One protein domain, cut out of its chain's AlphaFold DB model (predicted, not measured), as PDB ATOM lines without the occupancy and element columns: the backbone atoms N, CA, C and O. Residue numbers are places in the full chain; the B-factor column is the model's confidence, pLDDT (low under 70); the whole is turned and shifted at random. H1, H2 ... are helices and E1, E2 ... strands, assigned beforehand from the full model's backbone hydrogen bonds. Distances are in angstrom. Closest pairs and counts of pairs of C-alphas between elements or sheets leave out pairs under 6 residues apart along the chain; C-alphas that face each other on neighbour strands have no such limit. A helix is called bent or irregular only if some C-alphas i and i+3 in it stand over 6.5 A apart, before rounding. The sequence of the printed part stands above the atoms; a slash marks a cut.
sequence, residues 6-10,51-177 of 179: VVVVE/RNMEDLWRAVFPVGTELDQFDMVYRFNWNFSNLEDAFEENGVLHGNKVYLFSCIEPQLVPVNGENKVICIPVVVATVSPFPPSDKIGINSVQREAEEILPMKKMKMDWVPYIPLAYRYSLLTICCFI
ATOM      1  N   VAL A   6     242.800 207.830 346.534       46.94
ATOM      2  CA  VAL A   6     242.217 208.762 347.504       46.94
ATOM      3  C   VAL A   6     240.702 208.765 347.314       46.94
ATOM      4  O   VAL A   6     240.190 209.158 346.263       46.94
ATOM      5  N   VAL A   7     239.984 208.292 348.334       47.72
ATOM      6  CA  VAL A   7     238.516 208.255 348.373       47.72
ATOM      7  C   VAL A   7     238.019 209.471 349.148       47.72
ATOM      8  O   VAL A   7     238.359 209.636 350.320       47.72
ATOM      9  N   VAL A   8     237.218 210.319 348.500       47.41
ATOM     10  CA  VAL A   8     236.757 211.594 349.066       47.41
ATOM     11  C   VAL A   8     235.258 211.527 349.363       47.41
ATOM     12  O   VAL A   8     234.441 211.415 348.449       47.41
ATOM     13  N   VAL A   9     234.900 211.600 350.650       37.25
ATOM     14  CA  VAL A   9     233.511 211.568 351.141       37.25
ATOM     15  C   VAL A   9     233.343 212.576 352.277       37.25
ATOM     16  O   VAL A   9     233.914 212.398 353.349       37.25
ATOM     17  N   GLU A  10     232.512 213.600 352.079       41.56
ATOM     18  CA  GLU A  10     232.073 214.503 353.150       41.56
ATOM     19  C   GLU A  10     230.587 214.864 353.048       41.56
ATOM     20  O   GLU A  10     229.972 214.833 351.984       41.56
ATOM     21  N   ARG A  51     233.787 229.164 342.911       60.38
ATOM     22  CA  ARG A  51     235.083 228.756 343.468       60.38
ATOM     23  C   ARG A  51     235.830 227.918 342.433       60.38
ATOM     24  O   ARG A  51     235.231 227.168 341.652       60.38
ATOM     25  N   ASN A  52     237.150 228.070 342.396       66.50
ATOM     26  CA  ASN A  52     237.978 227.301 341.481       66.50
ATOM     27  C   ASN A  52     237.744 225.800 341.735       66.50
ATOM     28  O   ASN A  52     237.841 225.352 342.867       66.50
ATOM     29  N   MET A  53     237.416 225.036 340.688       72.56
ATOM     30  CA  MET A  53     237.089 223.599 340.762       72.56
ATOM     31  C   MET A  53     235.761 223.221 341.467       72.56
ATOM     32  O   MET A  53     235.465 222.035 341.592       72.56
ATOM     33  N   GLU A  54     234.878 224.168 341.806       74.50
ATOM     34  CA  GLU A  54     233.563 223.886 342.432       74.50
ATOM     35  C   GLU A  54     232.620 223.002 341.587       74.50
ATOM     36  O   GLU A  54     231.723 222.334 342.109       74.50
ATOM     37  N   ASP A  55     232.811 222.987 340.266       77.81
ATOM     38  CA  ASP A  55     232.098 222.117 339.329       77.81
ATOM     39  C   ASP A  55     232.904 220.893 338.878       77.81
ATOM     40  O   ASP A  55     232.407 220.135 338.047       77.81
ATOM     41  N   LEU A  56     234.097 220.650 339.431       82.56
ATOM     42  CA  LEU A  56     234.931 219.495 339.088       82.56
ATOM     43  C   LEU A  56     234.145 218.188 339.262       82.56
ATOM     44  O   LEU A  56     234.011 217.419 338.314       82.56
ATOM     45  N   TRP A  57     233.502 217.996 340.419       81.12
ATOM     46  CA  TRP A  57     232.635 216.839 340.685       81.12
ATOM     47  C   TRP A  57     231.402 216.759 339.768       81.12
ATOM     48  O   TRP A  57     230.853 215.676 339.577       81.12
ATOM     49  N   ARG A  58     230.959 217.887 339.188       81.06
ATOM     50  CA  ARG A  58     229.841 217.945 338.228       81.06
ATOM     51  C   ARG A  58     230.278 217.623 336.797       81.06
ATOM     52  O   ARG A  58     229.434 217.239 335.991       81.06
ATOM     53  N   ALA A  59     231.559 217.815 336.481       81.62
ATOM     54  CA  ALA A  59     232.149 217.524 335.177       81.62
ATOM     55  C   ALA A  59     232.535 216.041 335.024       81.62
ATOM     56  O   ALA A  59     232.445 215.498 333.920       81.62
ATOM     57  N   VAL A  60     232.933 215.375 336.117       82.00
ATOM     58  CA  VAL A  60     233.197 213.926 336.123       82.00
ATOM     59  C   VAL A  60     231.881 213.156 335.983       82.00
ATOM     60  O   VAL A  60     230.971 213.309 336.802       82.00
ATOM     61  N   PHE A  61     231.777 212.308 334.959       77.00
ATOM     62  CA  PHE A  61     230.574 211.516 334.707       77.00
ATOM     63  C   PHE A  61     230.465 210.325 335.684       77.00
ATOM     64  O   PHE A  61     231.415 209.538 335.753       77.00
ATOM     65  N   PRO A  62     229.331 210.142 336.395       76.31
ATOM     66  CA  PRO A  62     229.185 209.052 337.350       76.31
ATOM     67  C   PRO A  62     229.029 207.702 336.651       76.31
ATOM     68  O   PRO A  62     228.103 207.481 335.870       76.31
ATOM     69  N   VAL A  63     229.942 206.786 336.956       72.00
ATOM     70  CA  VAL A  63     229.979 205.422 336.422       72.00
ATOM     71  C   VAL A  63     229.402 204.456 337.460       72.00
ATOM     72  O   VAL A  63     229.663 204.588 338.653       72.00
ATOM     73  N   GLY A  64     228.633 203.463 337.004       66.44
ATOM     74  CA  GLY A  64     228.084 202.408 337.867       66.44
ATOM     75  C   GLY A  64     226.738 202.726 338.530       66.44
ATOM     76  O   GLY A  64     226.309 201.967 339.393       66.44
ATOM     77  N   THR A  65     226.051 203.799 338.124       64.94
ATOM     78  CA  THR A  65     224.699 204.138 338.602       64.94
ATOM     79  C   THR A  65     223.741 204.352 337.428       64.94
ATOM     80  O   THR A  65     224.141 204.805 336.356       64.94
ATOM     81  N   GLU A  66     222.464 204.029 337.631       66.25
ATOM     82  CA  GLU A  66     221.372 204.305 336.695       66.25
ATOM     83  C   GLU A  66     221.178 205.817 336.485       66.25
ATOM     84  O   GLU A  66     221.237 206.604 337.435       66.25
ATOM     85  N   LEU A  67     220.893 206.226 335.242       65.69
ATOM     86  CA  LEU A  67     220.708 207.637 334.876       65.69
ATOM     87  C   LEU A  67     219.559 208.300 335.653       65.69
ATOM     88  O   LEU A  67     219.672 209.461 336.031       65.69
ATOM     89  N   ASP A  68     218.501 207.559 335.971       67.00
ATOM     90  CA  ASP A  68     217.326 208.053 336.699       67.00
ATOM     91  C   ASP A  68     217.655 208.503 338.140       67.00
ATOM     92  O   ASP A  68     216.914 209.279 338.751       67.00
ATOM     93  N   GLN A  69     218.793 208.062 338.695       66.75
ATOM     94  CA  GLN A  69     219.267 208.463 340.025       66.75
ATOM     95  C   GLN A  69     220.129 209.742 339.993       66.75
ATOM     96  O   GLN A  69     220.317 210.391 341.026       66.75
ATOM     97  N   PHE A  70     220.611 210.148 338.816       71.88
ATOM     98  CA  PHE A  70     221.505 211.293 338.607       71.88
ATOM     99  C   PHE A  70     220.895 212.618 339.098       71.88
ATOM    100  O   PHE A  70     221.521 213.357 339.861       71.88
ATOM    101  N   ASP A  71     219.628 212.874 338.766       78.38
ATOM    102  CA  ASP A  71     218.902 214.083 339.185       78.38
ATOM    103  C   ASP A  71     218.669 214.156 340.705       78.38
ATOM    104  O   ASP A  71     218.408 215.232 341.250       78.38
ATOM    105  N   MET A  72     218.782 213.033 341.427       78.44
ATOM    106  CA  MET A  72     218.662 213.027 342.887       78.44
ATOM    107  C   MET A  72     219.888 213.628 343.576       78.44
ATOM    108  O   MET A  72     219.742 214.223 344.646       78.44
ATOM    109  N   VAL A  73     221.066 213.543 342.949       80.19
ATOM    110  CA  VAL A  73     222.317 214.119 343.464       80.19
ATOM    111  C   VAL A  73     222.225 215.644 343.527       80.19
ATOM    112  O   VAL A  73     222.547 216.242 344.554       80.19
ATOM    113  N   TYR A  74     221.718 216.290 342.472       80.94
ATOM    114  CA  TYR A  74     221.644 217.756 342.382       80.94
ATOM    115  C   TYR A  74     220.597 218.409 343.297       80.94
ATOM    116  O   TYR A  74     220.552 219.636 343.392       80.94
ATOM    117  N   ARG A  75     219.792 217.619 344.022       80.81
ATOM    118  CA  ARG A  75     218.864 218.120 345.057       80.81
ATOM    119  C   ARG A  75     219.591 218.708 346.272       80.81
ATOM    120  O   ARG A  75     218.981 219.440 347.051       80.81
ATOM    121  N   PHE A  76     220.876 218.396 346.440       80.69
ATOM    122  CA  PHE A  76     221.706 218.857 347.548       80.69
ATOM    123  C   PHE A  76     222.919 219.643 347.038       80.69
ATOM    124  O   PHE A  76     223.473 219.359 345.978       80.69
ATOM    125  N   ASN A  77     223.347 220.641 347.816       82.25
ATOM    126  CA  ASN A  77     224.578 221.373 347.541       82.25
ATOM    127  C   ASN A  77     225.740 220.714 348.286       82.25
ATOM    128  O   ASN A  77     226.045 221.088 349.420       82.25
ATOM    129  N   TRP A  78     226.327 219.702 347.654       84.00
ATOM    130  CA  TRP A  78     227.500 218.988 348.149       84.00
ATOM    131  C   TRP A  78     228.701 219.923 348.269       84.00
ATOM    132  O   TRP A  78     228.912 220.778 347.408       84.00
ATOM    133  N   ASN A  79     229.475 219.756 349.343       84.88
ATOM    134  CA  ASN A  79     230.764 220.411 349.489       84.88
ATOM    135  C   ASN A  79     231.864 219.430 349.087       84.88
ATOM    136  O   ASN A  79     231.887 218.310 349.590       84.88
ATOM    137  N   PHE A  80     232.763 219.881 348.221       86.62
ATOM    138  CA  PHE A  80     233.947 219.148 347.782       86.62
ATOM    139  C   PHE A  80     235.222 219.960 348.060       86.62
ATOM    140  O   PHE A  80     236.230 219.748 347.396       86.62
ATOM    141  N   SER A  81     235.205 220.869 349.049       84.38
ATOM    142  CA  SER A  81     236.401 221.639 349.420       84.38
ATOM    143  C   SER A  81     237.587 220.726 349.723       84.38
ATOM    144  O   SER A  81     238.660 220.972 349.218       84.38
ATOM    145  N   ASN A  82     237.385 219.583 350.381       86.44
ATOM    146  CA  ASN A  82     238.439 218.585 350.603       86.44
ATOM    147  C   ASN A  82     239.047 217.971 349.316       86.44
ATOM    148  O   ASN A  82     240.174 217.480 349.355       86.44
ATOM    149  N   LEU A  83     238.338 217.996 348.181       85.25
ATOM    150  CA  LEU A  83     238.888 217.676 346.857       85.25
ATOM    151  C   LEU A  83     239.605 218.889 346.245       85.25
ATOM    152  O   LEU A  83     240.629 218.708 345.595       85.25
ATOM    153  N   GLU A  84     239.083 220.100 346.450       84.25
ATOM    154  CA  GLU A  84     239.713 221.362 346.034       84.25
ATOM    155  C   GLU A  84     241.073 221.538 346.750       84.25
ATOM    156  O   GLU A  84     242.105 221.599 346.082       84.25
ATOM    157  N   ASP A  85     241.082 221.463 348.086       85.94
ATOM    158  CA  ASP A  85     242.234 221.476 349.003       85.94
ATOM    159  C   ASP A  85     243.300 220.437 348.605       85.94
ATOM    160  O   ASP A  85     244.503 220.696 348.661       85.94
ATOM    161  N   ALA A  86     242.879 219.244 348.163       87.06
ATOM    162  CA  ALA A  86     243.795 218.186 347.739       87.06
ATOM    163  C   ALA A  86     244.599 218.551 346.475       87.06
ATOM    164  O   ALA A  86     245.664 217.966 346.260       87.06
ATOM    165  N   PHE A  87     244.120 219.502 345.667       84.31
ATOM    166  CA  PHE A  87     244.798 220.028 344.478       84.31
ATOM    167  C   PHE A  87     245.509 221.376 344.700       84.31
ATOM    168  O   PHE A  87     246.213 221.816 343.789       84.31
ATOM    169  N   GLU A  88     245.354 222.031 345.856       84.50
ATOM    170  CA  GLU A  88     246.074 223.273 346.189       84.50
ATOM    171  C   GLU A  88     247.550 223.018 346.555       84.50
ATOM    172  O   GLU A  88     248.002 221.875 346.646       84.50
ATOM    173  N   GLU A  89     248.346 224.076 346.752       81.75
ATOM    174  CA  GLU A  89     249.754 223.930 347.137       81.75
ATOM    175  C   GLU A  89     249.890 223.137 348.452       81.75
ATOM    176  O   GLU A  89     249.310 223.491 349.477       81.75
ATOM    177  N   ASN A  90     250.732 222.096 348.435       83.06
ATOM    178  CA  ASN A  90     250.908 221.086 349.496       83.06
ATOM    179  C   ASN A  90     249.770 220.045 349.630       83.06
ATOM    180  O   ASN A  90     249.879 219.148 350.468       83.06
ATOM    181  N   GLY A  91     248.727 220.099 348.796       84.62
ATOM    182  CA  GLY A  91     247.711 219.048 348.693       84.62
ATOM    183  C   GLY A  91     248.267 217.736 348.115       84.62
ATOM    184  O   GLY A  91     249.204 217.734 347.315       84.62
ATOM    185  N   VAL A  92     247.693 216.589 348.498       87.31
ATOM    186  CA  VAL A  92     248.221 215.252 348.127       87.31
ATOM    187  C   VAL A  92     248.136 214.934 346.625       87.31
ATOM    188  O   VAL A  92     248.857 214.073 346.120       87.31
ATOM    189  N   LEU A  93     247.283 215.646 345.886       86.56
ATOM    190  CA  LEU A  93     247.125 215.536 344.436       86.56
ATOM    191  C   LEU A  93     247.855 216.664 343.675       86.56
ATOM    192  O   LEU A  93     247.838 216.680 342.441       86.56
ATOM    193  N   HIS A  94     248.513 217.591 344.376       85.38
ATOM    194  CA  HIS A  94     249.198 218.734 343.778       85.38
ATOM    195  C   HIS A  94     250.352 218.313 342.854       85.38
ATOM    196  O   HIS A  94     251.158 217.444 343.186       85.38
ATOM    197  N   GLY A  95     250.435 218.931 341.671       82.00
ATOM    198  CA  GLY A  95     251.449 218.625 340.651       82.00
ATOM    199  C   GLY A  95     251.346 217.228 340.012       82.00
ATOM    200  O   GLY A  95     252.062 216.947 339.052       82.00
ATOM    201  N   ASN A  96     250.456 216.360 340.501       84.88
ATOM    202  CA  ASN A  96     250.292 214.996 340.017       84.88
ATOM    203  C   ASN A  96     249.366 214.925 338.795       84.88
ATOM    204  O   ASN A  96     248.439 215.715 338.623       84.88
ATOM    205  N   LYS A  97     249.581 213.908 337.954       84.81
ATOM    206  CA  LYS A  97     248.648 213.564 336.877       84.81
ATOM    207  C   LYS A  97     247.536 212.688 337.449       84.81
ATOM    208  O   LYS A  97     247.774 211.532 337.806       84.81
ATOM    209  N   VAL A  98     246.338 213.254 337.555       88.06
ATOM    210  CA  VAL A  98     245.207 212.625 338.247       88.06
ATOM    211  C   VAL A  98     244.082 212.291 337.282       88.06
ATOM    212  O   VAL A  98     243.742 213.081 336.400       88.06
ATOM    213  N   TYR A  99     243.516 211.107 337.493       88.06
ATOM    214  CA  TYR A  99     242.349 210.576 336.810       88.06
ATOM    215  C   TYR A  99     241.175 210.523 337.781       88.06
ATOM    216  O   TYR A  99     241.256 209.829 338.797       88.06
ATOM    217  N   LEU A 100     240.102 211.258 337.480       88.69
ATOM    218  CA  LEU A 100     238.891 211.247 338.303       88.69
ATOM    219  C   LEU A 100     237.814 210.325 337.736       88.69
ATOM    220  O   LEU A 100     237.469 210.386 336.550       88.69
ATOM    221  N   PHE A 101     237.234 209.555 338.649       86.62
ATOM    222  CA  PHE A 101     235.978 208.838 338.491       86.62
ATOM    223  C   PHE A 101     234.976 209.413 339.490       86.62
ATOM    224  O   PHE A 101     235.361 209.819 340.588       86.62
ATOM    225  N   SER A 102     233.694 209.411 339.147       85.12
ATOM    226  CA  SER A 102     232.625 209.595 340.123       85.12
ATOM    227  C   SER A 102     231.696 208.390 340.098       85.12
ATOM    228  O   SER A 102     231.621 207.652 339.113       85.12
ATOM    229  N   CYS A 103     231.010 208.172 341.208       83.50
ATOM    230  CA  CYS A 103     229.922 207.217 341.349       83.50
ATOM    231  C   CYS A 103     228.892 207.800 342.324       83.50
ATOM    232  O   CYS A 103     229.121 208.841 342.948       83.50
ATOM    233  N   ILE A 104     227.728 207.165 342.420       83.69
ATOM    234  CA  ILE A 104     226.664 207.584 343.328       83.69
ATOM    235  C   ILE A 104     226.377 206.423 344.274       83.69
ATOM    236  O   ILE A 104     226.123 205.306 343.825       83.69
ATOM    237  N   GLU A 105     226.399 206.699 345.574       85.38
ATOM    238  CA  GLU A 105     226.144 205.729 346.635       85.38
ATOM    239  C   GLU A 105     224.807 206.057 347.332       85.38
ATOM    240  O   GLU A 105     224.707 207.057 348.055       85.38
ATOM    241  N   PRO A 106     223.737 205.268 347.105       85.12
ATOM    242  CA  PRO A 106     222.459 205.463 347.782       85.12
ATOM    243  C   PRO A 106     222.538 205.030 349.251       85.12
ATOM    244  O   PRO A 106     222.702 203.851 349.557       85.12
ATOM    245  N   GLN A 107     222.364 205.980 350.169       85.19
ATOM    246  CA  GLN A 107     222.410 205.752 351.616       85.19
ATOM    247  C   GLN A 107     221.063 206.067 352.276       85.19
ATOM    248  O   GLN A 107     220.417 207.069 351.958       85.19
ATOM    249  N   LEU A 108     220.618 205.216 353.208       88.19
ATOM    250  CA  LEU A 108     219.344 205.386 353.913       88.19
ATOM    251  C   LEU A 108     219.546 206.222 355.183       88.19
ATOM    252  O   LEU A 108     220.056 205.734 356.189       88.19
ATOM    253  N   VAL A 109     219.132 207.489 355.144       86.38
ATOM    254  CA  VAL A 109     219.395 208.467 356.209       86.38
ATOM    255  C   VAL A 109     218.093 208.848 356.932       86.38
ATOM    256  O   VAL A 109     217.124 209.229 356.270       86.38
ATOM    257  N   PRO A 110     218.043 208.814 358.279       87.06
ATOM    258  CA  PRO A 110     216.905 209.329 359.035       87.06
ATOM    259  C   PRO A 110     216.909 210.865 359.032       87.06
ATOM    260  O   PRO A 110     217.814 211.511 359.570       87.06
ATOM    261  N   VAL A 111     215.875 211.468 358.444       81.69
ATOM    262  CA  VAL A 111     215.697 212.924 358.333       81.69
ATOM    263  C   VAL A 111     214.330 213.296 358.901       81.69
ATOM    264  O   VAL A 111     213.298 212.900 358.371       81.69
ATOM    265  N   ASN A 112     214.318 214.075 359.986       84.81
ATOM    266  CA  ASN A 112     213.106 214.515 360.700       84.81
ATOM    267  C   ASN A 112     212.190 213.368 361.192       84.81
ATOM    268  O   ASN A 112     210.995 213.574 361.372       84.81
ATOM    269  N   GLY A 113     212.747 212.173 361.423       85.75
ATOM    270  CA  GLY A 113     212.003 210.971 361.831       85.75
ATOM    271  C   GLY A 113     211.571 210.062 360.673       85.75
ATOM    272  O   GLY A 113     211.123 208.948 360.918       85.75
ATOM    273  N   GLU A 114     211.758 210.490 359.423       88.19
ATOM    274  CA  GLU A 114     211.479 209.694 358.226       88.19
ATOM    275  C   GLU A 114     212.784 209.126 357.646       88.19
ATOM    276  O   GLU A 114     213.762 209.857 357.476       88.19
ATOM    277  N   ASN A 115     212.808 207.840 357.291       89.06
ATOM    278  CA  ASN A 115     213.937 207.248 356.570       89.06
ATOM    279  C   ASN A 115     213.880 207.655 355.092       89.06
ATOM    280  O   ASN A 115     212.883 207.392 354.419       89.06
ATOM    281  N   LYS A 116     214.941 208.284 354.578       86.69
ATOM    282  CA  LYS A 116     215.014 208.765 353.189       86.69
ATOM    283  C   LYS A 116     216.284 208.273 352.516       86.69
ATOM    284  O   LYS A 116     217.369 208.385 353.078       86.69
ATOM    285  N   VAL A 117     216.143 207.741 351.305       85.50
ATOM    286  CA  VAL A 117     217.288 207.389 350.458       85.50
ATOM    287  C   VAL A 117     217.890 208.683 349.916       85.50
ATOM    288  O   VAL A 117     217.198 209.477 349.276       85.50
ATOM    289  N   ILE A 118     219.171 208.903 350.195       84.94
ATOM    290  CA  ILE A 118     219.958 210.032 349.704       84.94
ATOM    291  C   ILE A 118     221.060 209.471 348.811       84.94
ATOM    292  O   ILE A 118     221.864 208.653 349.242       84.94
ATOM    293  N   CYS A 119     221.086 209.917 347.559       85.00
ATOM    294  CA  CYS A 119     222.133 209.598 346.597       85.00
ATOM    295  C   CYS A 119     223.351 210.490 346.859       85.00
ATOM    296  O   CYS A 119     223.317 211.678 346.531       85.00
ATOM    297  N   ILE A 120     224.390 209.935 347.485       85.81
ATOM    298  CA  ILE A 120     225.632 210.651 347.801       85.81
ATOM    299  C   ILE A 120     226.580 210.542 346.596       85.81
ATOM    300  O   ILE A 120     226.886 209.424 346.185       85.81
ATOM    301  N   PRO A 121     227.062 211.652 346.010       87.00
ATOM    302  CA  PRO A 121     228.120 211.604 345.014       87.00
ATOM    303  C   PRO A 121     229.455 211.320 345.701       87.00
ATOM    304  O   PRO A 121     229.835 212.013 346.647       87.00
ATOM    305  N   VAL A 122     230.185 210.337 345.193       86.44
ATOM    306  CA  VAL A 122     231.552 210.023 345.613       86.44
ATOM    307  C   VAL A 122     232.480 210.311 344.438       86.44
ATOM    308  O   VAL A 122     232.162 209.982 343.293       86.44
ATOM    309  N   VAL A 123     233.627 210.937 344.709       87.81
ATOM    310  CA  VAL A 123     234.687 211.154 343.716       87.81
ATOM    311  C   VAL A 123     235.921 210.374 344.153       87.81
ATOM    312  O   VAL A 123     236.367 210.479 345.297       87.81
ATOM    313  N   VAL A 124     236.463 209.581 343.232       87.12
ATOM    314  CA  VAL A 124     237.669 208.776 343.432       87.12
ATOM    315  C   VAL A 124     238.781 209.368 342.581       87.12
ATOM    316  O   VAL A 124     238.659 209.449 341.353       87.12
ATOM    317  N   ALA A 125     239.861 209.781 343.241       88.56
ATOM    318  CA  ALA A 125     241.042 210.328 342.596       88.56
ATOM    319  C   ALA A 125     242.147 209.269 342.503       88.56
ATOM    320  O   ALA A 125     242.607 208.741 343.517       88.56
ATOM    321  N   THR A 126     242.590 208.994 341.276       87.25
ATOM    322  CA  THR A 126     243.656 208.029 340.979       87.25
ATOM    323  C   THR A 126     244.862 208.756 340.396       87.25
ATOM    324  O   THR A 126     244.798 209.273 339.278       87.25
ATOM    325  N   VAL A 127     245.989 208.768 341.113       89.25
ATOM    326  CA  VAL A 127     247.267 209.252 340.562       89.25
ATOM    327  C   VAL A 127     247.841 208.190 339.616       89.25
ATOM    328  O   VAL A 127     248.029 207.040 340.013       89.25
ATOM    329  N   SER A 128     248.126 208.551 338.360       86.31
ATOM    330  CA  SER A 128     248.740 207.627 337.391       86.31
ATOM    331  C   SER A 128     249.463 208.362 336.254       86.31
ATOM    332  O   SER A 128     248.928 209.332 335.719       86.31
ATOM    333  N   PRO A 129     250.640 207.894 335.787       85.50
ATOM    334  CA  PRO A 129     251.305 208.476 334.618       85.50
ATOM    335  C   PRO A 129     250.569 208.182 333.293       85.50
ATOM    336  O   PRO A 129     250.610 208.998 332.365       85.50
ATOM    337  N   PHE A 130     249.861 207.052 333.198       85.19
ATOM    338  CA  PHE A 130     249.093 206.614 332.023       85.19
ATOM    339  C   PHE A 130     247.581 206.566 332.322       85.19
ATOM    340  O   PHE A 130     247.205 206.385 333.482       85.19
ATOM    341  N   PRO A 131     246.700 206.737 331.316       85.06
ATOM    342  CA  PRO A 131     245.260 206.652 331.537       85.06
ATOM    343  C   PRO A 131     244.826 205.255 332.004       85.06
ATOM    344  O   PRO A 131     245.426 204.261 331.585       85.06
ATOM    345  N   PRO A 132     243.767 205.161 332.829       87.19
ATOM    346  CA  PRO A 132     243.038 203.918 333.048       87.19
ATOM    347  C   PRO A 132     242.452 203.354 331.741       87.19
ATOM    348  O   PRO A 132     242.604 203.938 330.668       87.19
ATOM    349  N   SER A 133     241.760 202.216 331.845       88.44
ATOM    350  CA  SER A 133     241.106 201.525 330.721       88.44
ATOM    351  C   SER A 133     240.391 202.477 329.747       88.44
ATOM    352  O   SER A 133     239.665 203.379 330.164       88.44
ATOM    353  N   ASP A 134     240.552 202.224 328.445       89.19
ATOM    354  CA  ASP A 134     239.777 202.836 327.357       89.19
ATOM    355  C   ASP A 134     238.465 202.074 327.069       89.19
ATOM    356  O   ASP A 134     237.749 202.369 326.107       89.19
ATOM    357  N   LYS A 135     238.155 201.066 327.894       89.50
ATOM    358  CA  LYS A 135     236.994 200.176 327.792       89.50
ATOM    359  C   LYS A 135     236.207 200.171 329.094       89.50
ATOM    360  O   LYS A 135     236.797 200.097 330.173       89.50
ATOM    361  N   ILE A 136     234.887 200.174 328.964       85.56
ATOM    362  CA  ILE A 136     233.923 200.019 330.049       85.56
ATOM    363  C   ILE A 136     233.336 198.602 330.010       85.56
ATOM    364  O   ILE A 136     232.952 198.115 328.946       85.56
ATOM    365  N   GLY A 137     233.285 197.945 331.166       85.81
ATOM    366  CA  GLY A 137     232.559 196.692 331.353       85.81
ATOM    367  C   GLY A 137     231.096 196.974 331.674       85.81
ATOM    368  O   GLY A 137     230.801 197.630 332.674       85.81
ATOM    369  N   ILE A 138     230.172 196.502 330.836       81.75
ATOM    370  CA  ILE A 138     228.736 196.536 331.119       81.75
ATOM    371  C   ILE A 138     228.349 195.191 331.734       81.75
ATOM    372  O   ILE A 138     228.152 194.195 331.033       81.75
ATOM    373  N   ASN A 139     228.243 195.181 333.061       74.75
ATOM    374  CA  ASN A 139     227.718 194.066 333.837       74.75
ATOM    375  C   ASN A 139     226.252 194.346 334.229       74.75
ATOM    376  O   ASN A 139     225.863 195.496 334.428       74.75
ATOM    377  N   SER A 140     225.437 193.299 334.337       70.94
ATOM    378  CA  SER A 140     224.060 193.365 334.826       70.94
ATOM    379  C   SER A 140     223.770 192.126 335.659       70.94
ATOM    380  O   SER A 140     224.081 191.013 335.245       70.94
ATOM    381  N   VAL A 141     223.094 192.309 336.796       65.81
ATOM    382  CA  VAL A 141     222.709 191.233 337.734       65.81
ATOM    383  C   VAL A 141     221.847 190.144 337.065       65.81
ATOM    384  O   VAL A 141     221.718 189.041 337.587       65.81
ATOM    385  N   GLN A 142     221.263 190.437 335.898       59.75
ATOM    386  CA  GLN A 142     220.418 189.530 335.115       59.75
ATOM    387  C   GLN A 142     221.140 188.883 333.913       59.75
ATOM    388  O   GLN A 142     220.490 188.217 333.107       59.75
ATOM    389  N   ARG A 143     222.452 189.100 333.737       66.75
ATOM    390  CA  ARG A 143     223.202 188.710 332.531       66.75
ATOM    391  C   ARG A 143     224.417 187.859 332.901       66.75
ATOM    392  O   ARG A 143     225.240 188.263 333.707       66.75
ATOM    393  N   GLU A 144     224.540 186.690 332.278       65.88
ATOM    394  CA  GLU A 144     225.582 185.696 332.597       65.88
ATOM    395  C   GLU A 144     227.003 186.109 332.156       65.88
ATOM    396  O   GLU A 144     227.988 185.576 332.660       65.88
ATOM    397  N   ALA A 145     227.124 187.074 331.236       75.19
ATOM    398  CA  ALA A 145     228.397 187.548 330.698       75.19
ATOM    399  C   ALA A 145     228.507 189.083 330.711       75.19
ATOM    400  O   ALA A 145     227.565 189.794 330.347       75.19
ATOM    401  N   GLU A 146     229.691 189.574 331.080       81.62
ATOM    402  CA  GLU A 146     230.085 190.984 331.002       81.62
ATOM    403  C   GLU A 146     230.319 191.408 329.541       81.62
ATOM    404  O   GLU A 146     231.021 190.730 328.787       81.62
ATOM    405  N   GLU A 147     229.767 192.554 329.132       86.50
ATOM    406  CA  GLU A 147     229.981 193.115 327.794       86.50
ATOM    407  C   GLU A 147     231.004 194.260 327.845       86.50
ATOM    408  O   GLU A 147     230.695 195.372 328.270       86.50
ATOM    409  N   ILE A 148     232.238 193.994 327.405       88.75
ATOM    410  CA  ILE A 148     233.335 194.973 327.420       88.75
ATOM    411  C   ILE A 148     233.321 195.804 326.128       88.75
ATOM    412  O   ILE A 148     233.671 195.314 325.048       88.75
ATOM    413  N   LEU A 149     232.971 197.089 326.233       89.75
ATOM    414  CA  LEU A 149     232.898 198.027 325.107       89.75
ATOM    415  C   LEU A 149     233.978 199.118 325.188       89.75
ATOM    416  O   LEU A 149     234.191 199.688 326.256       89.75
ATOM    417  N   PRO A 150     234.630 199.504 324.072       90.88
ATOM    418  CA  PRO A 150     235.460 200.707 324.032       90.88
ATOM    419  C   PRO A 150     234.627 201.957 324.345       90.88
ATOM    420  O   PRO A 150     233.601 202.189 323.698       90.88
ATOM    421  N   MET A 151     235.102 202.794 325.271       87.62
ATOM    422  CA  MET A 151     234.446 204.030 325.726       87.62
ATOM    423  C   MET A 151     234.011 204.923 324.554       87.62
ATOM    424  O   MET A 151     232.903 205.456 324.547       87.62
ATOM    425  N   LYS A 152     234.821 204.981 323.492       88.19
ATOM    426  CA  LYS A 152     234.557 205.775 322.282       88.19
ATOM    427  C   LYS A 152     233.285 205.370 321.532       88.19
ATOM    428  O   LYS A 152     232.655 206.233 320.927       88.19
ATOM    429  N   LYS A 153     232.850 204.104 321.613       88.19
ATOM    430  CA  LYS A 153     231.538 203.679 321.076       88.19
ATOM    431  C   LYS A 153     230.377 204.278 321.876       88.19
ATOM    432  O   LYS A 153     229.354 204.622 321.297       88.19
ATOM    433  N   MET A 154     230.571 204.454 323.182       82.31
ATOM    434  CA  MET A 154     229.628 205.089 324.107       82.31
ATOM    435  C   MET A 154     229.742 206.625 324.111       82.31
ATOM    436  O   MET A 154     229.195 207.262 324.999       82.31
ATOM    437  N   LYS A 155     230.468 207.239 323.161       85.56
ATOM    438  CA  LYS A 155     230.834 208.673 323.173       85.56
ATOM    439  C   LYS A 155     231.583 209.127 324.441       85.56
ATOM    440  O   LYS A 155     231.565 210.311 324.772       85.56
ATOM    441  N   MET A 156     232.244 208.212 325.146       84.25
ATOM    442  CA  MET A 156     233.065 208.519 326.319       84.25
ATOM    443  C   MET A 156     234.551 208.584 325.948       84.25
ATOM    444  O   MET A 156     235.016 207.811 325.106       84.25
ATOM    445  N   ASP A 157     235.305 209.478 326.585       88.19
ATOM    446  CA  ASP A 157     236.771 209.533 326.483       88.19
ATOM    447  C   ASP A 157     237.389 210.147 327.754       88.19
ATOM    448  O   ASP A 157     236.689 210.712 328.603       88.19
ATOM    449  N   TRP A 158     238.712 210.045 327.874       87.00
ATOM    450  CA  TRP A 158     239.494 210.704 328.920       87.00
ATOM    451  C   TRP A 158     239.815 212.146 328.508       87.00
ATOM    452  O   TRP A 158     240.705 212.388 327.692       87.00
ATOM    453  N   VAL A 159     239.075 213.109 329.063       84.94
ATOM    454  CA  VAL A 159     239.118 214.528 328.667       84.94
ATOM    455  C   VAL A 159     239.871 215.350 329.724       84.94
ATOM    456  O   VAL A 159     239.640 215.147 330.916       84.94
ATOM    457  N   PRO A 160     240.766 216.283 329.346       82.62
ATOM    458  CA  PRO A 160     241.369 217.200 330.307       82.62
ATOM    459  C   PRO A 160     240.331 218.212 330.819       82.62
ATOM    460  O   PRO A 160     239.758 218.973 330.038       82.62
ATOM    461  N   TYR A 161     240.118 218.251 332.134       80.81
ATOM    462  CA  TYR A 161     239.418 219.349 332.799       80.81
ATOM    463  C   TYR A 161     240.398 220.504 333.006       80.81
ATOM    464  O   TYR A 161     241.526 220.305 333.457       80.81
ATOM    465  N   ILE A 162     239.958 221.720 332.685       75.00
ATOM    466  CA  ILE A 162     240.750 222.944 332.815       75.00
ATOM    467  C   ILE A 162     240.057 223.830 333.859       75.00
ATOM    468  O   ILE A 162     239.005 224.396 333.545       75.00
ATOM    469  N   PRO A 163     240.596 223.950 335.089       71.06
ATOM    470  CA  PRO A 163     240.047 224.839 336.109       71.06
ATOM    471  C   PRO A 163     239.989 226.298 335.645       71.06
ATOM    472  O   PRO A 163     240.858 226.765 334.907       71.06
ATOM    473  N   LEU A 164     238.990 227.045 336.122       66.88
ATOM    474  CA  LEU A 164     238.773 228.441 335.719       66.88
ATOM    475  C   LEU A 164     239.979 229.347 336.015       66.88
ATOM    476  O   LEU A 164     240.276 230.232 335.213       66.88
ATOM    477  N   ALA A 165     240.696 229.104 337.118       61.75
ATOM    478  CA  ALA A 165     241.879 229.883 337.481       61.75
ATOM    479  C   ALA A 165     243.171 229.448 336.754       61.75
ATOM    480  O   ALA A 165     244.106 230.241 336.657       61.75
ATOM    481  N   TYR A 166     243.251 228.215 336.228       59.28
ATOM    482  CA  TYR A 166     244.523 227.617 335.800       59.28
ATOM    483  C   TYR A 166     244.433 226.798 334.507       59.28
ATOM    484  O   TYR A 166     243.849 225.721 334.452       59.28
ATOM    485  N   ARG A 167     245.162 227.245 333.474       53.81
ATOM    486  CA  ARG A 167     245.377 226.493 332.218       53.81
ATOM    487  C   ARG A 167     246.515 225.460 332.273       53.81
ATOM    488  O   ARG A 167     246.818 224.855 331.251       53.81
ATOM    489  N   TYR A 168     247.148 225.276 333.433       45.94
ATOM    490  CA  TYR A 168     248.360 224.454 333.592       45.94
ATOM    491  C   TYR A 168     248.170 223.200 334.463       45.94
ATOM    492  O   TYR A 168     248.973 222.273 334.384       45.94
ATOM    493  N   SER A 169     247.097 223.128 335.249       54.97
ATOM    494  CA  SER A 169     246.718 221.955 336.043       54.97
ATOM    495  C   SER A 169     245.990 220.927 335.166       54.97
ATOM    496  O   SER A 169     244.786 221.037 334.939       54.97
ATOM    497  N   LEU A 170     246.729 219.939 334.653       60.62
ATOM    498  CA  LEU A 170     246.224 218.900 333.743       60.62
ATOM    499  C   LEU A 170     245.478 217.774 334.482       60.62
ATOM    500  O   LEU A 170     245.909 216.616 334.495       60.62
ATOM    501  N   LEU A 171     244.331 218.111 335.074       70.44
ATOM    502  CA  LEU A 171     243.390 217.123 335.599       70.44
ATOM    503  C   LEU A 171     242.748 216.373 334.430       70.44
ATOM    504  O   LEU A 171     242.252 217.001 333.497       70.44
ATOM    505  N   THR A 172     242.737 215.040 334.452       71.75
ATOM    506  CA  THR A 172     242.060 214.241 333.419       71.75
ATOM    507  C   THR A 172     240.834 213.567 334.020       71.75
ATOM    508  O   THR A 172     240.905 212.956 335.083       71.75
ATOM    509  N   ILE A 173     239.687 213.680 333.360       75.62
ATOM    510  CA  ILE A 173     238.409 213.207 333.892       75.62
ATOM    511  C   ILE A 173     237.702 212.294 332.891       75.62
ATOM    512  O   ILE A 173     237.868 212.427 331.676       75.62
ATOM    513  N   CYS A 174     236.928 211.340 333.405       71.31
ATOM    514  CA  CYS A 174     236.069 210.511 332.569       71.31
ATOM    515  C   CYS A 174     234.830 211.325 332.171       71.31
ATOM    516  O   CYS A 174     234.018 211.681 333.032       71.31
ATOM    517  N   CYS A 175     234.683 211.629 330.879       72.56
ATOM    518  CA  CYS A 175     233.535 212.370 330.360       72.56
ATOM    519  C   CYS A 175     232.747 211.549 329.343       72.56
ATOM    520  O   CYS A 175     233.315 210.891 328.472       72.56
ATOM    521  N   PHE A 176     231.424 211.689 329.398       61.00
ATOM    522  CA  PHE A 176     230.513 211.347 328.310       61.00
ATOM    523  C   PHE A 176     230.266 212.613 327.481       61.00
ATOM    524  O   PHE A 176     229.813 213.623 328.027       61.00
ATOM    525  N   ILE A 177     230.536 212.581 326.173       57.34
ATOM    526  CA  ILE A 177     230.220 213.697 325.273       57.34
ATOM    527  C   ILE A 177     228.698 213.761 325.119       57.34
ATOM    528  O   ILE A 177     228.098 212.997 324.353       57.34
TER     529      ILE A 177
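This is residues 6 to 10 and 51 to 177 of the 179 residues of an uncharacterized protein of Coptis chinensis (UniProt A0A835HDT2). Picture a long, strongly twisted hairpin, E2 and E3, widened at one end into a five-stranded sheet by E1 beside E3 and by a second hairpin, E6 and E7, beside E2. H1 and H3 pack over one face, H2 crosses the long hairpin, and a separate small hairpin, E4 and E5, has residues 140 to 145 sticking out. The printed part has 132 residues with four named helices and seven named strands, in the order E1 H1 H2 H3 E2 E3 E4 E5 H4 E6 E7. The larger sheet, in the order E1 E3 E2 E7 E6, is mixed and the smaller one antiparallel; the class is mixed, helices and strands. The whole is compact, radius of gyration of the C-alphas 16.2 A, yet flat, spanning 43 by 42 by 23 A.

Start at E1, residues 6 to 8, an edge strand antiparallel to E3, residues 114 to 127, with N 6 and O 125 3.2 A apart. After the cut, H1, residues 56 to 59, is on the sheet at a height of 6.8 A. H2, residues 67 to 73, runs across the strands, at 73 degrees to E3 on the local plane; its closest C-alphas to E3 are those of Val 73 and Cys 119, 5.5 A. H2 is only just irregular: C-alphas 68 and 71 are 6.7 A apart. H3, residues 81 to 87, lies over E3, along the strands, on the same face as H1. E2, residues 98 to 111, bends by 63 degrees at residue 108 and forms a hairpin with E3; look at N 105 and O 120, 2.8 A. Next find the hairpin of E4, residues 135 to 138, and E5, residues 147 to 150, with N 136 and O 149 2.8 A apart. H4, residues 151 to 154, only grazes the larger sheet. E6, residues 156 to 161, the other edge strand, forms a hairpin with E7, residues 171 to 176, N 161 and O 171 being 2.8 A apart. E7 is parallel to E2, with N 172 and O 98 2.9 A apart. H2 has 0 of 3 O i to N i+4 pairs within hydrogen-bond range but 3 of 4 O i to N i+3 pairs, and H3 has 2 of 3 O i to N i+4 pairs; H1 and H4 are too short for such a pair.

Find C-alpha 6 at (242.217, 208.762, 347.504), where E1 begins. From C-alpha 98 at (245.207, 212.625, 338.247), E2 runs 35.7 A; E3 runs 39.9 A, and E7 15.9 A to C-alpha 176 at (230.513, 211.347, 328.310).

The two C-alphas farthest apart are those of Gly 113 and Tyr 168, 48.0 A. Residues 11 to 50 are not printed; C-alphas 10 and 51 are 17.5 A apart across this cut. Of the links printed whole, none is long. Mean pLDDT of the printed part is 78.5, with residues 6 to 10 and 164 to 170 among those under 70.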